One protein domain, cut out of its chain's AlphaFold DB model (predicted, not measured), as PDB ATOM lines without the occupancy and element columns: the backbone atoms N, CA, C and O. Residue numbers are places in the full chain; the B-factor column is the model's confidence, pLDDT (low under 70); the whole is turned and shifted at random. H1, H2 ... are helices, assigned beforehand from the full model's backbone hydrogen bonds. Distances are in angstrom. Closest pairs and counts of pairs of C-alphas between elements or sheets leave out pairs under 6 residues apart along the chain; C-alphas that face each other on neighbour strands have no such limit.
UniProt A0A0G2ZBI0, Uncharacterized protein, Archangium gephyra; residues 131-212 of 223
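What this domain is: This is residues 131 to 212 of the 223 residues of an uncharacterized protein of Archangium gephyra (UniProt A0A0G2ZBI0). One long helix, H4, crosses two short ones, H1 and H3, at about right angles; H2 lies beyond H1, away from H4. The 82 printed residues have four named helices, H1 to H4 in chain order, and no named strand: all helix, mostly crossed. The whole is compact, radius of gyration of the C-alphas 12.4 A, and spans 42 by 28 by 20 A, only just elongated.

How they stand to each other: H4, residues 189 to 211, touches H3, residues 176 to 183, with residues 189 to 197 alone, about perpendicular at 85 degrees; the closest C-alphas, Ala 180 and Ala 192, are 5.1 A apart. With residues 196 to 203 alone H4 touches the hub H1, residues 135 to 145, at 90 degrees; closest are C-alphas 137 and 199, 5.2 A. H1 and H3 touch, C-alphas 140 and 179 closest at 6.3 A, opposite ways at 35.0 degrees, only just steep. H2, residues 152 to 159, only just touches H1, with 3 pairs of C-alphas within 8 A, the closest 135 and 154, 6.8 A; H2 and H4 are apart. In H1, H2, H3 and H4 every O i to N i+4 pair is within hydrogen-bond range.

Where its parts are: H4 measures 32.5 A, H1 15.4 A. H1 begins at C-alpha 135 (28.809, 3.329, -30.878); H4 ends at C-alpha 211 (46.641, 10.063, -31.857).

The domain as a whole: The printed part has no cut; the H2 to H3 link is long. No printed residue is under pLDDT 70.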
ATOM      1  N   GLY A 131      37.988   2.263 -29.523       86.06
ATOM      2  CA  GLY A 131      37.167   1.808 -28.395       86.06
ATOM      3  C   GLY A 131      36.481   2.944 -27.623       86.06
ATOM      4  O   GLY A 131      35.388   2.752 -27.100       86.06
ATOM      5  N   SER A 132      37.074   4.142 -27.600       89.19
ATOM      6  CA  SER A 132      36.517   5.325 -26.921       89.19
ATOM      7  C   SER A 132      35.451   6.085 -27.722       89.19
ATOM      8  O   SER A 132      34.777   6.966 -27.179       89.19
ATOM      9  N   LEU A 133      35.301   5.781 -29.016       92.75
ATOM     10  CA  LEU A 133      34.303   6.420 -29.869       92.75
ATOM     11  C   LEU A 133      32.880   6.066 -29.415       92.75
ATOM     12  O   LEU A 133      32.638   5.052 -28.756       92.75
ATOM     13  N   ARG A 134      31.904   6.897 -29.797       94.00
ATOM     14  CA  ARG A 134      30.491   6.525 -29.627       94.00
ATOM     15  C   ARG A 134      30.177   5.325 -30.510       94.00
ATOM     16  O   ARG A 134      30.806   5.171 -31.554       94.00
ATOM     17  N   LEU A 135      29.186   4.524 -30.126       93.06
ATOM     18  CA  LEU A 135      28.809   3.329 -30.878       93.06
ATOM     19  C   LEU A 135      28.614   3.632 -32.368       93.06
ATOM     20  O   LEU A 135      29.238   2.987 -33.199       93.06
ATOM     21  N   GLU A 136      27.824   4.650 -32.717       94.12
ATOM     22  CA  GLU A 136      27.538   4.968 -34.121       94.12
ATOM     23  C   GLU A 136      28.786   5.423 -34.891       94.12
ATOM     24  O   GLU A 136      28.932   5.119 -36.069       94.12
ATOM     25  N   GLU A 137      29.699   6.140 -34.232       95.25
ATOM     26  CA  GLU A 137      30.974   6.569 -34.819       95.25
ATOM     27  C   GLU A 137      31.898   5.366 -35.050       95.25
ATOM     28  O   GLU A 137      32.484   5.239 -36.124       95.25
ATOM     29  N   ARG A 138      31.996   4.472 -34.057       95.31
ATOM     30  CA  ARG A 138      32.807   3.252 -34.106       95.31
ATOM     31  C   ARG A 138      32.292   2.282 -35.163       95.31
ATOM     32  O   ARG A 138      33.072   1.843 -35.999       95.31
ATOM     33  N   VAL A 139      30.993   1.989 -35.158       95.50
ATOM     34  CA  VAL A 139      30.341   1.102 -36.130       95.50
ATOM     35  C   VAL A 139      30.500   1.659 -37.542       95.50
ATOM     36  O   VAL A 139      30.935   0.925 -38.422       95.50
ATOM     37  N   ALA A 140      30.226   2.953 -37.764       96.19
ATOM     38  CA  ALA A 140      30.394   3.566 -39.084       96.19
ATOM     39  C   ALA A 140      31.834   3.446 -39.597       96.19
ATOM     40  O   ALA A 140      32.054   3.146 -40.765       96.19
ATOM     41  N   LEU A 141      32.817   3.682 -38.724       95.44
ATOM     42  CA  LEU A 141      34.225   3.601 -39.087       95.44
ATOM     43  C   LEU A 141      34.664   2.153 -39.361       95.44
ATOM     44  O   LEU A 141      35.349   1.905 -40.347       95.44
ATOM     45  N   LEU A 142      34.274   1.199 -38.511       94.31
ATOM     46  CA  LEU A 142      34.665  -0.204 -38.662       94.31
ATOM     47  C   LEU A 142      33.980  -0.858 -39.862       94.31
ATOM     48  O   LEU A 142      34.647  -1.557 -40.608       94.31
ATOM     49  N   LEU A 143      32.706  -0.571 -40.130       96.50
ATOM     50  CA  LEU A 143      32.039  -1.069 -41.339       96.50
ATOM     51  C   LEU A 143      32.663  -0.519 -42.633       96.50
ATOM     52  O   LEU A 143      32.617  -1.185 -43.663       96.50
ATOM     53  N   LEU A 144      33.263   0.674 -42.579       96.38
ATOM     54  CA  LEU A 144      33.930   1.293 -43.724       96.38
ATOM     55  C   LEU A 144      35.317   0.697 -44.020       96.38
ATOM     56  O   LEU A 144      35.770   0.797 -45.154       96.38
ATOM     57  N   HIS A 145      36.002   0.118 -43.025       91.88
ATOM     58  CA  HIS A 145      37.412  -0.299 -43.163       91.88
ATOM     59  C   HIS A 145      37.702  -1.746 -42.776       91.88
ATOM     60  O   HIS A 145      38.528  -2.385 -43.418       91.88
ATOM     61  N   ALA A 146      37.088  -2.244 -41.705       90.12
ATOM     62  CA  ALA A 146      37.381  -3.549 -41.114       90.12
ATOM     63  C   ALA A 146      36.164  -4.110 -40.336       90.12
ATOM     64  O   ALA A 146      36.150  -4.089 -39.097       90.12
ATOM     65  N   PRO A 147      35.102  -4.575 -41.026       92.44
ATOM     66  CA  PRO A 147      33.880  -5.083 -40.381       92.44
ATOM     67  C   PRO A 147      34.103  -6.327 -39.510       92.44
ATOM     68  O   PRO A 147      33.399  -6.545 -38.515       92.44
ATOM     69  N   ASP A 148      35.116  -7.124 -39.851       88.81
ATOM     70  CA  ASP A 148      35.593  -8.277 -39.084       88.81
ATOM     71  C   ASP A 148      36.031  -7.886 -37.664       88.81
ATOM     72  O   ASP A 148      35.925  -8.683 -36.732       88.81
ATOM     73  N   ARG A 149      36.462  -6.634 -37.471       86.69
ATOM     74  CA  ARG A 149      36.914  -6.091 -36.181       86.69
ATOM     75  C   ARG A 149      35.807  -5.473 -35.340       86.69
ATOM     76  O   ARG A 149      36.078  -5.057 -34.213       86.69
ATOM     77  N   LEU A 150      34.577  -5.406 -35.847       91.12
ATOM     78  CA  LEU A 150      33.441  -4.933 -35.064       91.12
ATOM     79  C   LEU A 150      33.168  -5.884 -33.888       91.12
ATOM     80  O   LEU A 150      33.204  -7.106 -34.032       91.12
ATOM     81  N   LEU A 151      32.902  -5.335 -32.705       91.25
ATOM     82  CA  LEU A 151      32.569  -6.169 -31.555       91.25
ATOM     83  C   LEU A 151      31.186  -6.793 -31.743       91.25
ATOM     84  O   LEU A 151      30.263  -6.172 -32.267       91.25
ATOM     85  N   GLU A 152      31.037  -8.031 -31.285       92.75
ATOM     86  CA  GLU A 152      29.766  -8.753 -31.355       92.75
ATOM     87  C   GLU A 152      28.659  -8.040 -30.558       92.75
ATOM     88  O   GLU A 152      27.503  -8.020 -30.966       92.75
ATOM     89  N   GLU A 153      29.018  -7.397 -29.447       93.31
ATOM     90  CA  GLU A 153      28.113  -6.581 -28.631       93.31
ATOM     91  C   GLU A 153      27.598  -5.357 -29.400       93.31
ATOM     92  O   GLU A 153      26.390  -5.125 -29.437       93.31
ATOM     93  N   ASP A 154      28.498  -4.630 -30.074       93.75
ATOM     94  CA  ASP A 154      28.152  -3.472 -30.907       93.75
ATOM     95  C   ASP A 154      27.208  -3.879 -32.046       93.75
ATOM     96  O   ASP A 154      26.237  -3.181 -32.350       93.75
ATOM     97  N   TRP A 155      27.481  -5.030 -32.670       94.38
ATOM     98  CA  TRP A 155      26.645  -5.565 -33.738       94.38
ATOM     99  C   TRP A 155      25.254  -5.960 -33.235       94.38
ATOM    100  O   TRP A 155      24.255  -5.599 -33.852       94.38
ATOM    101  N   ARG A 156      25.155  -6.631 -32.083       92.69
ATOM    102  CA  ARG A 156      23.858  -6.983 -31.482       92.69
ATOM    103  C   ARG A 156      23.046  -5.760 -31.079       92.69
ATOM    104  O   ARG A 156      21.826  -5.766 -31.247       92.69
ATOM    105  N   GLU A 157      23.695  -4.718 -30.558       92.88
ATOM    106  CA  GLU A 157      23.007  -3.462 -30.257       92.88
ATOM    107  C   GLU A 157      22.462  -2.813 -31.537       92.88
ATOM    108  O   GLU A 157      21.324  -2.340 -31.548       92.88
ATOM    109  N   LEU A 158      23.232  -2.842 -32.632       91.44
ATOM    110  CA  LEU A 158      22.769  -2.377 -33.936       91.44
ATOM    111  C   LEU A 158      21.591  -3.216 -34.446       91.44
ATOM    112  O   LEU A 158      20.562  -2.644 -34.802       91.44
ATOM    113  N   GLU A 159      21.702  -4.547 -34.446       91.88
ATOM    114  CA  GLU A 159      20.628  -5.459 -34.864       91.88
ATOM    115  C   GLU A 159      19.325  -5.204 -34.103       91.88
ATOM    116  O   GLU A 159      18.251  -5.232 -34.702       91.88
ATOM    117  N   GLY A 160      19.409  -4.920 -32.799       89.00
ATOM    118  CA  GLY A 160      18.250  -4.630 -31.954       89.00
ATOM    119  C   GLY A 160      17.434  -3.409 -32.399       89.00
ATOM    120  O   GLY A 160      16.273  -3.278 -32.013       89.00
ATOM    121  N   ARG A 161      18.008  -2.529 -33.231       87.75
ATOM    122  CA  ARG A 161      17.338  -1.344 -33.797       87.75
ATOM    123  C   ARG A 161      16.549  -1.662 -35.072       87.75
ATOM    124  O   ARG A 161      15.740  -0.841 -35.506       87.75
ATOM    125  N   HIS A 162      16.760  -2.836 -35.670       89.25
ATOM    126  CA  HIS A 162      16.116  -3.251 -36.915       89.25
ATOM    127  C   HIS A 162      14.888  -4.119 -36.660       89.25
ATOM    128  O   HIS A 162      14.867  -4.993 -35.792       89.25
ATOM    129  N   ARG A 163      13.843  -3.900 -37.464       84.88
ATOM    130  CA  ARG A 163      12.716  -4.836 -37.538       84.88
ATOM    131  C   ARG A 163      13.127  -6.058 -38.368       84.88
ATOM    132  O   ARG A 163      13.985  -5.921 -39.233       84.88
ATOM    133  N   PRO A 164      12.514  -7.235 -38.151       84.25
ATOM    134  CA  PRO A 164      12.748  -8.388 -39.013       84.25
ATOM    135  C   PRO A 164      12.452  -8.068 -40.497       84.25
ATOM    136  O   PRO A 164      11.451  -7.398 -40.759       84.25
ATOM    137  N   PRO A 165      13.253  -8.575 -41.459       83.19
ATOM    138  CA  PRO A 165      14.433  -9.419 -41.264       83.19
ATOM    139  C   PRO A 165      15.643  -8.624 -40.753       83.19
ATOM    140  O   PRO A 165      15.875  -7.488 -41.154       83.19
ATOM    141  N   ARG A 166      16.418  -9.244 -39.854       86.00
ATOM    142  CA  ARG A 166      17.632  -8.627 -39.308       86.00
ATOM    143  C   ARG A 166      18.680  -8.439 -40.410       86.00
ATOM    144  O   ARG A 166      18.758  -9.292 -41.299       86.00
ATOM    145  N   PRO A 167      19.483  -7.365 -40.354       88.88
ATOM    146  CA  PRO A 167      20.548  -7.157 -41.319       88.88
ATOM    147  C   PRO A 167      21.609  -8.254 -41.206       88.88
ATOM    148  O   PRO A 167      21.880  -8.770 -40.123       88.88
ATOM    149  N   PHE A 168      22.230  -8.586 -42.334       89.00
ATOM    150  CA  PHE A 168      23.399  -9.455 -42.356       89.00
ATOM    151  C   PHE A 168      24.646  -8.669 -41.943       89.00
ATOM    152  O   PHE A 168      24.813  -7.516 -42.344       89.00
ATOM    153  N   ARG A 169      25.528  -9.305 -41.167       92.75
ATOM    154  CA  ARG A 169      26.809  -8.722 -40.770       92.75
ATOM    155  C   ARG A 169      27.802  -8.794 -41.932       92.75
ATOM    156  O   ARG A 169      28.176  -9.906 -42.299       92.75
ATOM    157  N   PRO A 170      28.268  -7.664 -42.489       93.06
ATOM    158  CA  PRO A 170      29.216  -7.692 -43.599       93.06
ATOM    159  C   PRO A 170      30.539  -8.350 -43.196       93.06
ATOM    160  O   PRO A 170      31.030  -8.119 -42.090       93.06
ATOM    161  N   ALA A 171      31.112  -9.146 -44.100       89.12
ATOM    162  CA  ALA A 171      32.471  -9.670 -43.959       89.12
ATOM    163  C   ALA A 171      33.514  -8.655 -44.462       89.12
ATOM    164  O   ALA A 171      34.554  -8.483 -43.833       89.12
ATOM    165  N   ASP A 172      33.183  -7.944 -45.543       92.75
ATOM    166  CA  ASP A 172      34.050  -6.978 -46.217       92.75
ATOM    167  C   ASP A 172      33.546  -5.548 -46.045       92.75
ATOM    168  O   ASP A 172      32.356  -5.318 -45.809       92.75
ATOM    169  N   ALA A 173      34.466  -4.585 -46.156       94.19
ATOM    170  CA  ALA A 173      34.161  -3.163 -46.061       94.19
ATOM    171  C   ALA A 173      33.030  -2.765 -47.024       94.19
ATOM    172  O   ALA A 173      33.044  -3.119 -48.204       94.19
ATOM    173  N   ILE A 174      32.062  -2.005 -46.514       96.00
ATOM    174  CA  ILE A 174      30.860  -1.616 -47.259       96.00
ATOM    175  C   ILE A 174      30.828  -0.122 -47.567       96.00
ATOM    176  O   ILE A 174      31.534   0.691 -46.961       96.00
ATOM    177  N   SER A 175      29.985   0.247 -48.532       96.38
ATOM    178  CA  SER A 175      29.850   1.633 -48.959       96.38
ATOM    179  C   SER A 175      29.221   2.502 -47.868       96.38
ATOM    180  O   SER A 175      28.510   2.042 -46.974       96.38
ATOM    181  N   ARG A 176      29.438   3.816 -47.965       95.06
ATOM    182  CA  ARG A 176      28.807   4.775 -47.052       95.06
ATOM    183  C   ARG A 176      27.277   4.766 -47.150       95.06
ATOM    184  O   ARG A 176      26.627   5.058 -46.147       95.06
ATOM    185  N   ASP A 177      26.720   4.454 -48.317       95.75
ATOM    186  CA  ASP A 177      25.273   4.334 -48.513       95.75
ATOM    187  C   ASP A 177      24.717   3.119 -47.759       95.75
ATOM    188  O   ASP A 177      23.745   3.248 -47.012       95.75
ATOM    189  N   ASP A 178      25.405   1.977 -47.829       95.19
ATOM    190  CA  ASP A 178      25.025   0.768 -47.085       95.19
ATOM    191  C   ASP A 178      25.131   0.986 -45.571       95.19
ATOM    192  O   ASP A 178      24.234   0.625 -44.807       95.19
ATOM    193  N   ILE A 179      26.198   1.657 -45.121       96.44
ATOM    194  CA  ILE A 179      26.362   2.043 -43.712       96.44
ATOM    195  C   ILE A 179      25.212   2.960 -43.275       96.44
ATOM    196  O   ILE A 179      24.692   2.813 -42.167       96.44
ATOM    197  N   ALA A 180      24.794   3.898 -44.127       95.94
ATOM    198  CA  ALA A 180      23.696   4.806 -43.826       95.94
ATOM    199  C   ALA A 180      22.358   4.069 -43.675       95.94
ATOM    200  O   ALA A 180      21.621   4.347 -42.724       95.94
ATOM    201  N   ALA A 181      22.077   3.109 -44.559       92.56
ATOM    202  CA  ALA A 181      20.895   2.256 -44.473       92.56
ATOM    203  C   ALA A 181      20.897   1.400 -43.192       92.56
ATOM    204  O   ALA A 181      19.862   1.263 -42.534       92.56
ATOM    205  N   LEU A 182      22.065   0.884 -42.794       93.56
ATOM    206  CA  LEU A 182      22.228   0.090 -41.573       93.56
ATOM    207  C   LEU A 182      22.092   0.919 -40.291       93.56
ATOM    208  O   LEU A 182      21.455   0.473 -39.339       93.56
ATOM    209  N   LEU A 183      22.682   2.112 -40.225       94.56
ATOM    210  CA  LEU A 183      22.673   2.927 -39.004       94.56
ATOM    211  C   LEU A 183      21.354   3.670 -38.779       94.56
ATOM    212  O   LEU A 183      21.006   3.969 -37.634       94.56
ATOM    213  N   PHE A 184      20.630   3.992 -39.852       93.38
ATOM    214  CA  PHE A 184      19.446   4.847 -39.797       93.38
ATOM    215  C   PHE A 184      18.246   4.241 -40.545       93.38
ATOM    216  O   PHE A 184      17.718   4.874 -41.469       93.38
ATOM    217  N   PRO A 185      17.760   3.049 -40.142       90.50
ATOM    218  CA  PRO A 185      16.624   2.414 -40.802       90.50
ATOM    219  C   PRO A 185      15.386   3.325 -40.790       90.50
ATOM    220  O   PRO A 185      15.053   3.941 -39.777       90.50
ATOM    221  N   GLY A 186      14.708   3.434 -41.935       88.56
ATOM    222  CA  GLY A 186      13.507   4.266 -42.104       88.56
ATOM    223  C   GLY A 186      13.758   5.777 -42.205       88.56
ATOM    224  O   GLY A 186      12.803   6.547 -42.306       88.56
ATOM    225  N   THR A 187      15.017   6.225 -42.192       93.12
ATOM    226  CA  THR A 187      15.376   7.625 -42.463       93.12
ATOM    227  C   THR A 187      15.510   7.844 -43.976       93.12
ATOM    228  O   THR A 187      16.058   6.972 -44.647       93.12
ATOM    229  N   PRO A 188      15.072   8.991 -44.538       95.69
ATOM    230  CA  PRO A 188      15.286   9.290 -45.954       95.69
ATOM    231  C   PRO A 188      16.765   9.174 -46.341       95.69
ATOM    232  O   PRO A 188      17.619   9.742 -45.655       95.69
ATOM    233  N   GLU A 189      17.055   8.485 -47.449       90.94
ATOM    234  CA  GLU A 189      18.414   8.088 -47.863       90.94
ATOM    235  C   GLU A 189      19.411   9.247 -47.821       90.94
ATOM    236  O   GLU A 189      20.452   9.163 -47.173       90.94
ATOM    237  N   ARG A 190      19.046  10.393 -48.409       93.88
ATOM    238  CA  ARG A 190      19.891  11.595 -48.411       93.88
ATOM    239  C   ARG A 190      20.268  12.055 -46.998       93.88
ATOM    240  O   ARG A 190      21.418  12.406 -46.741       93.88
ATOM    241  N   VAL A 191      19.313  12.039 -46.069       95.19
ATOM    242  CA  VAL A 191      19.536  12.460 -44.677       95.19
ATOM    243  C   VAL A 191      20.412  11.442 -43.945       95.19
ATOM    244  O   VAL A 191      21.312  11.834 -43.199       95.19
ATOM    245  N   ALA A 192      20.180  10.147 -44.169       94.88
ATOM    246  CA  ALA A 192      20.991   9.074 -43.603       94.88
ATOM    247  C   ALA A 192      22.446   9.152 -44.099       94.88
ATOM    248  O   ALA A 192      23.382   9.094 -43.294       94.88
ATOM    249  N   TYR A 193      22.648   9.383 -45.398       94.38
ATOM    250  CA  TYR A 193      23.968   9.549 -46.001       94.38
ATOM    251  C   TYR A 193      24.721  10.740 -45.405       94.38
ATOM    252  O   TYR A 193      25.879  10.614 -44.983       94.38
ATOM    253  N   GLU A 194      24.076  11.908 -45.315       96.44
ATOM    254  CA  GLU A 194      24.660  13.119 -44.726       96.44
ATOM    255  C   GLU A 194      25.033  12.917 -43.249       96.44
ATOM    256  O   GLU A 194      26.126  13.308 -42.824       96.44
ATOM    257  N   ARG A 195      24.163  12.267 -42.465       96.75
ATOM    258  CA  ARG A 195      24.432  11.935 -41.056       96.75
ATOM    259  C   ARG A 195      25.616  10.988 -40.907       96.75
ATOM    260  O   ARG A 195      26.491  11.254 -40.085       96.75
ATOM    261  N   THR A 196      25.683   9.948 -41.730       96.75
ATOM    262  CA  THR A 196      26.788   8.978 -41.734       96.75
ATOM    263  C   THR A 196      28.119   9.652 -42.057       96.75
ATOM    264  O   THR A 196      29.115   9.419 -41.378       96.75
ATOM    265  N   GLY A 197      28.135  10.593 -43.006       94.88
ATOM    266  CA  GLY A 197      29.335  11.392 -43.280       94.88
ATOM    267  C   GLY A 197      29.794  12.214 -42.093       94.88
ATOM    268  O   GLY A 197      30.981  12.229 -41.784       94.88
ATOM    269  N   LYS A 198      28.855  12.867 -41.398       96.81
ATOM    270  CA  LYS A 198      29.164  13.628 -40.181       96.81
ATOM    271  C   LYS A 198      29.700  12.722 -39.072       96.81
ATOM    272  O   LYS A 198      30.602  13.148 -38.356       96.81
ATOM    273  N   LEU A 199      29.183  11.498 -38.930       95.50
ATOM    274  CA  LEU A 199      29.711  10.511 -37.981       95.50
ATOM    275  C   LEU A 199      31.149  10.121 -38.323       95.50
ATOM    276  O   LEU A 199      32.018  10.244 -37.467       95.50
ATOM    277  N   ILE A 200      31.416   9.739 -39.573       95.12
ATOM    278  CA  ILE A 200      32.757   9.341 -40.027       95.12
ATOM    279  C   ILE A 200      33.749  10.501 -39.873       95.12
ATOM    280  O   ILE A 200      34.840  10.323 -39.334       95.12
ATOM    281  N   GLN A 201      33.367  11.716 -40.276       95.00
ATOM    282  CA  GLN A 201      34.207  12.907 -40.111       95.00
ATOM    283  C   GLN A 201      34.530  13.185 -38.637       95.00
ATOM    284  O   GLN A 201      35.679  13.476 -38.310       95.00
ATOM    285  N   ARG A 202      33.543  13.070 -37.738       94.56
ATOM    286  CA  ARG A 202      33.754  13.231 -36.290       94.56
ATOM    287  C   ARG A 202      34.632  12.130 -35.712       94.56
ATOM    288  O   ARG A 202      35.518  12.443 -34.922       94.56
ATOM    289  N   ALA A 203      34.423  10.882 -36.130       91.75
ATOM    290  CA  ALA A 203      35.249   9.747 -35.738       91.75
ATOM    291  C   ALA A 203      36.716  10.005 -36.108       91.75
ATOM    292  O   ALA A 203      37.579   9.976 -35.236       91.75
ATOM    293  N   TYR A 204      36.994  10.383 -37.359       91.38
ATOM    294  CA  TYR A 204      38.348  10.735 -37.789       91.38
ATOM    295  C   TYR A 204      38.928  11.940 -37.059       91.38
ATOM    296  O   TYR A 204      40.102  11.917 -36.703       91.38
ATOM    297  N   ALA A 205      38.139  12.991 -36.823       90.56
ATOM    298  CA  ALA A 205      38.603  14.149 -36.066       90.56
ATOM    299  C   ALA A 205      39.017  13.753 -34.639       90.56
ATOM    300  O   ALA A 205      40.078  14.166 -34.177       90.56
ATOM    301  N   ARG A 206      38.233  12.895 -33.974       89.38
ATOM    302  CA  ARG A 206      38.542  12.360 -32.639       89.38
ATOM    303  C   ARG A 206      39.765  11.454 -32.644       89.38
ATOM    304  O   ARG A 206      40.633  11.629 -31.797       89.38
ATOM    305  N   LEU A 207      39.873  10.547 -33.616       87.75
ATOM    306  CA  LEU A 207      41.059   9.701 -33.767       87.75
ATOM    307  C   LEU A 207      42.311  10.551 -33.971       87.75
ATOM    308  O   LEU A 207      43.299  10.349 -33.279       87.75
ATOM    309  N   ARG A 208      42.258  11.555 -34.856       86.94
ATOM    310  CA  ARG A 208      43.376  12.486 -35.063       86.94
ATOM    311  C   ARG A 208      43.743  13.215 -33.778       86.94
ATOM    312  O   ARG A 208      44.920  13.275 -33.470       86.94
ATOM    313  N   GLN A 209      42.771  13.711 -33.016       86.25
ATOM    314  CA  GLN A 209      43.029  14.383 -31.736       86.25
ATOM    315  C   GLN A 209      43.652  13.451 -30.687       86.25
ATOM    316  O   GLN A 209      44.536  13.872 -29.953       86.25
ATOM    317  N   GLN A 210      43.220  12.192 -30.608       81.94
ATOM    318  CA  GLN A 210      43.735  11.228 -29.625       81.94
ATOM    319  C   GLN A 210      45.098  10.639 -30.020       81.94
ATOM    320  O   GLN A 210      45.913  10.285 -29.161       81.94
ATOM    321  N   LEU A 211      45.360  10.522 -31.323       80.12
ATOM    322  CA  LEU A 211      46.641  10.063 -31.857       80.12
ATOM    323  C   LEU A 211      47.673  11.198 -31.911       80.12
ATOM    324  O   LEU A 211      48.853  10.947 -31.672       80.12
ATOM    325  N   ALA A 212      47.233  12.444 -32.097       71.44
ATOM    326  CA  ALA A 212      48.044  13.643 -31.917       71.44
ATOM    327  C   ALA A 212      48.268  13.917 -30.418       71.44
ATOM    328  O   ALA A 212      47.694  14.835 -29.842       71.44
TER     329      ALA A 212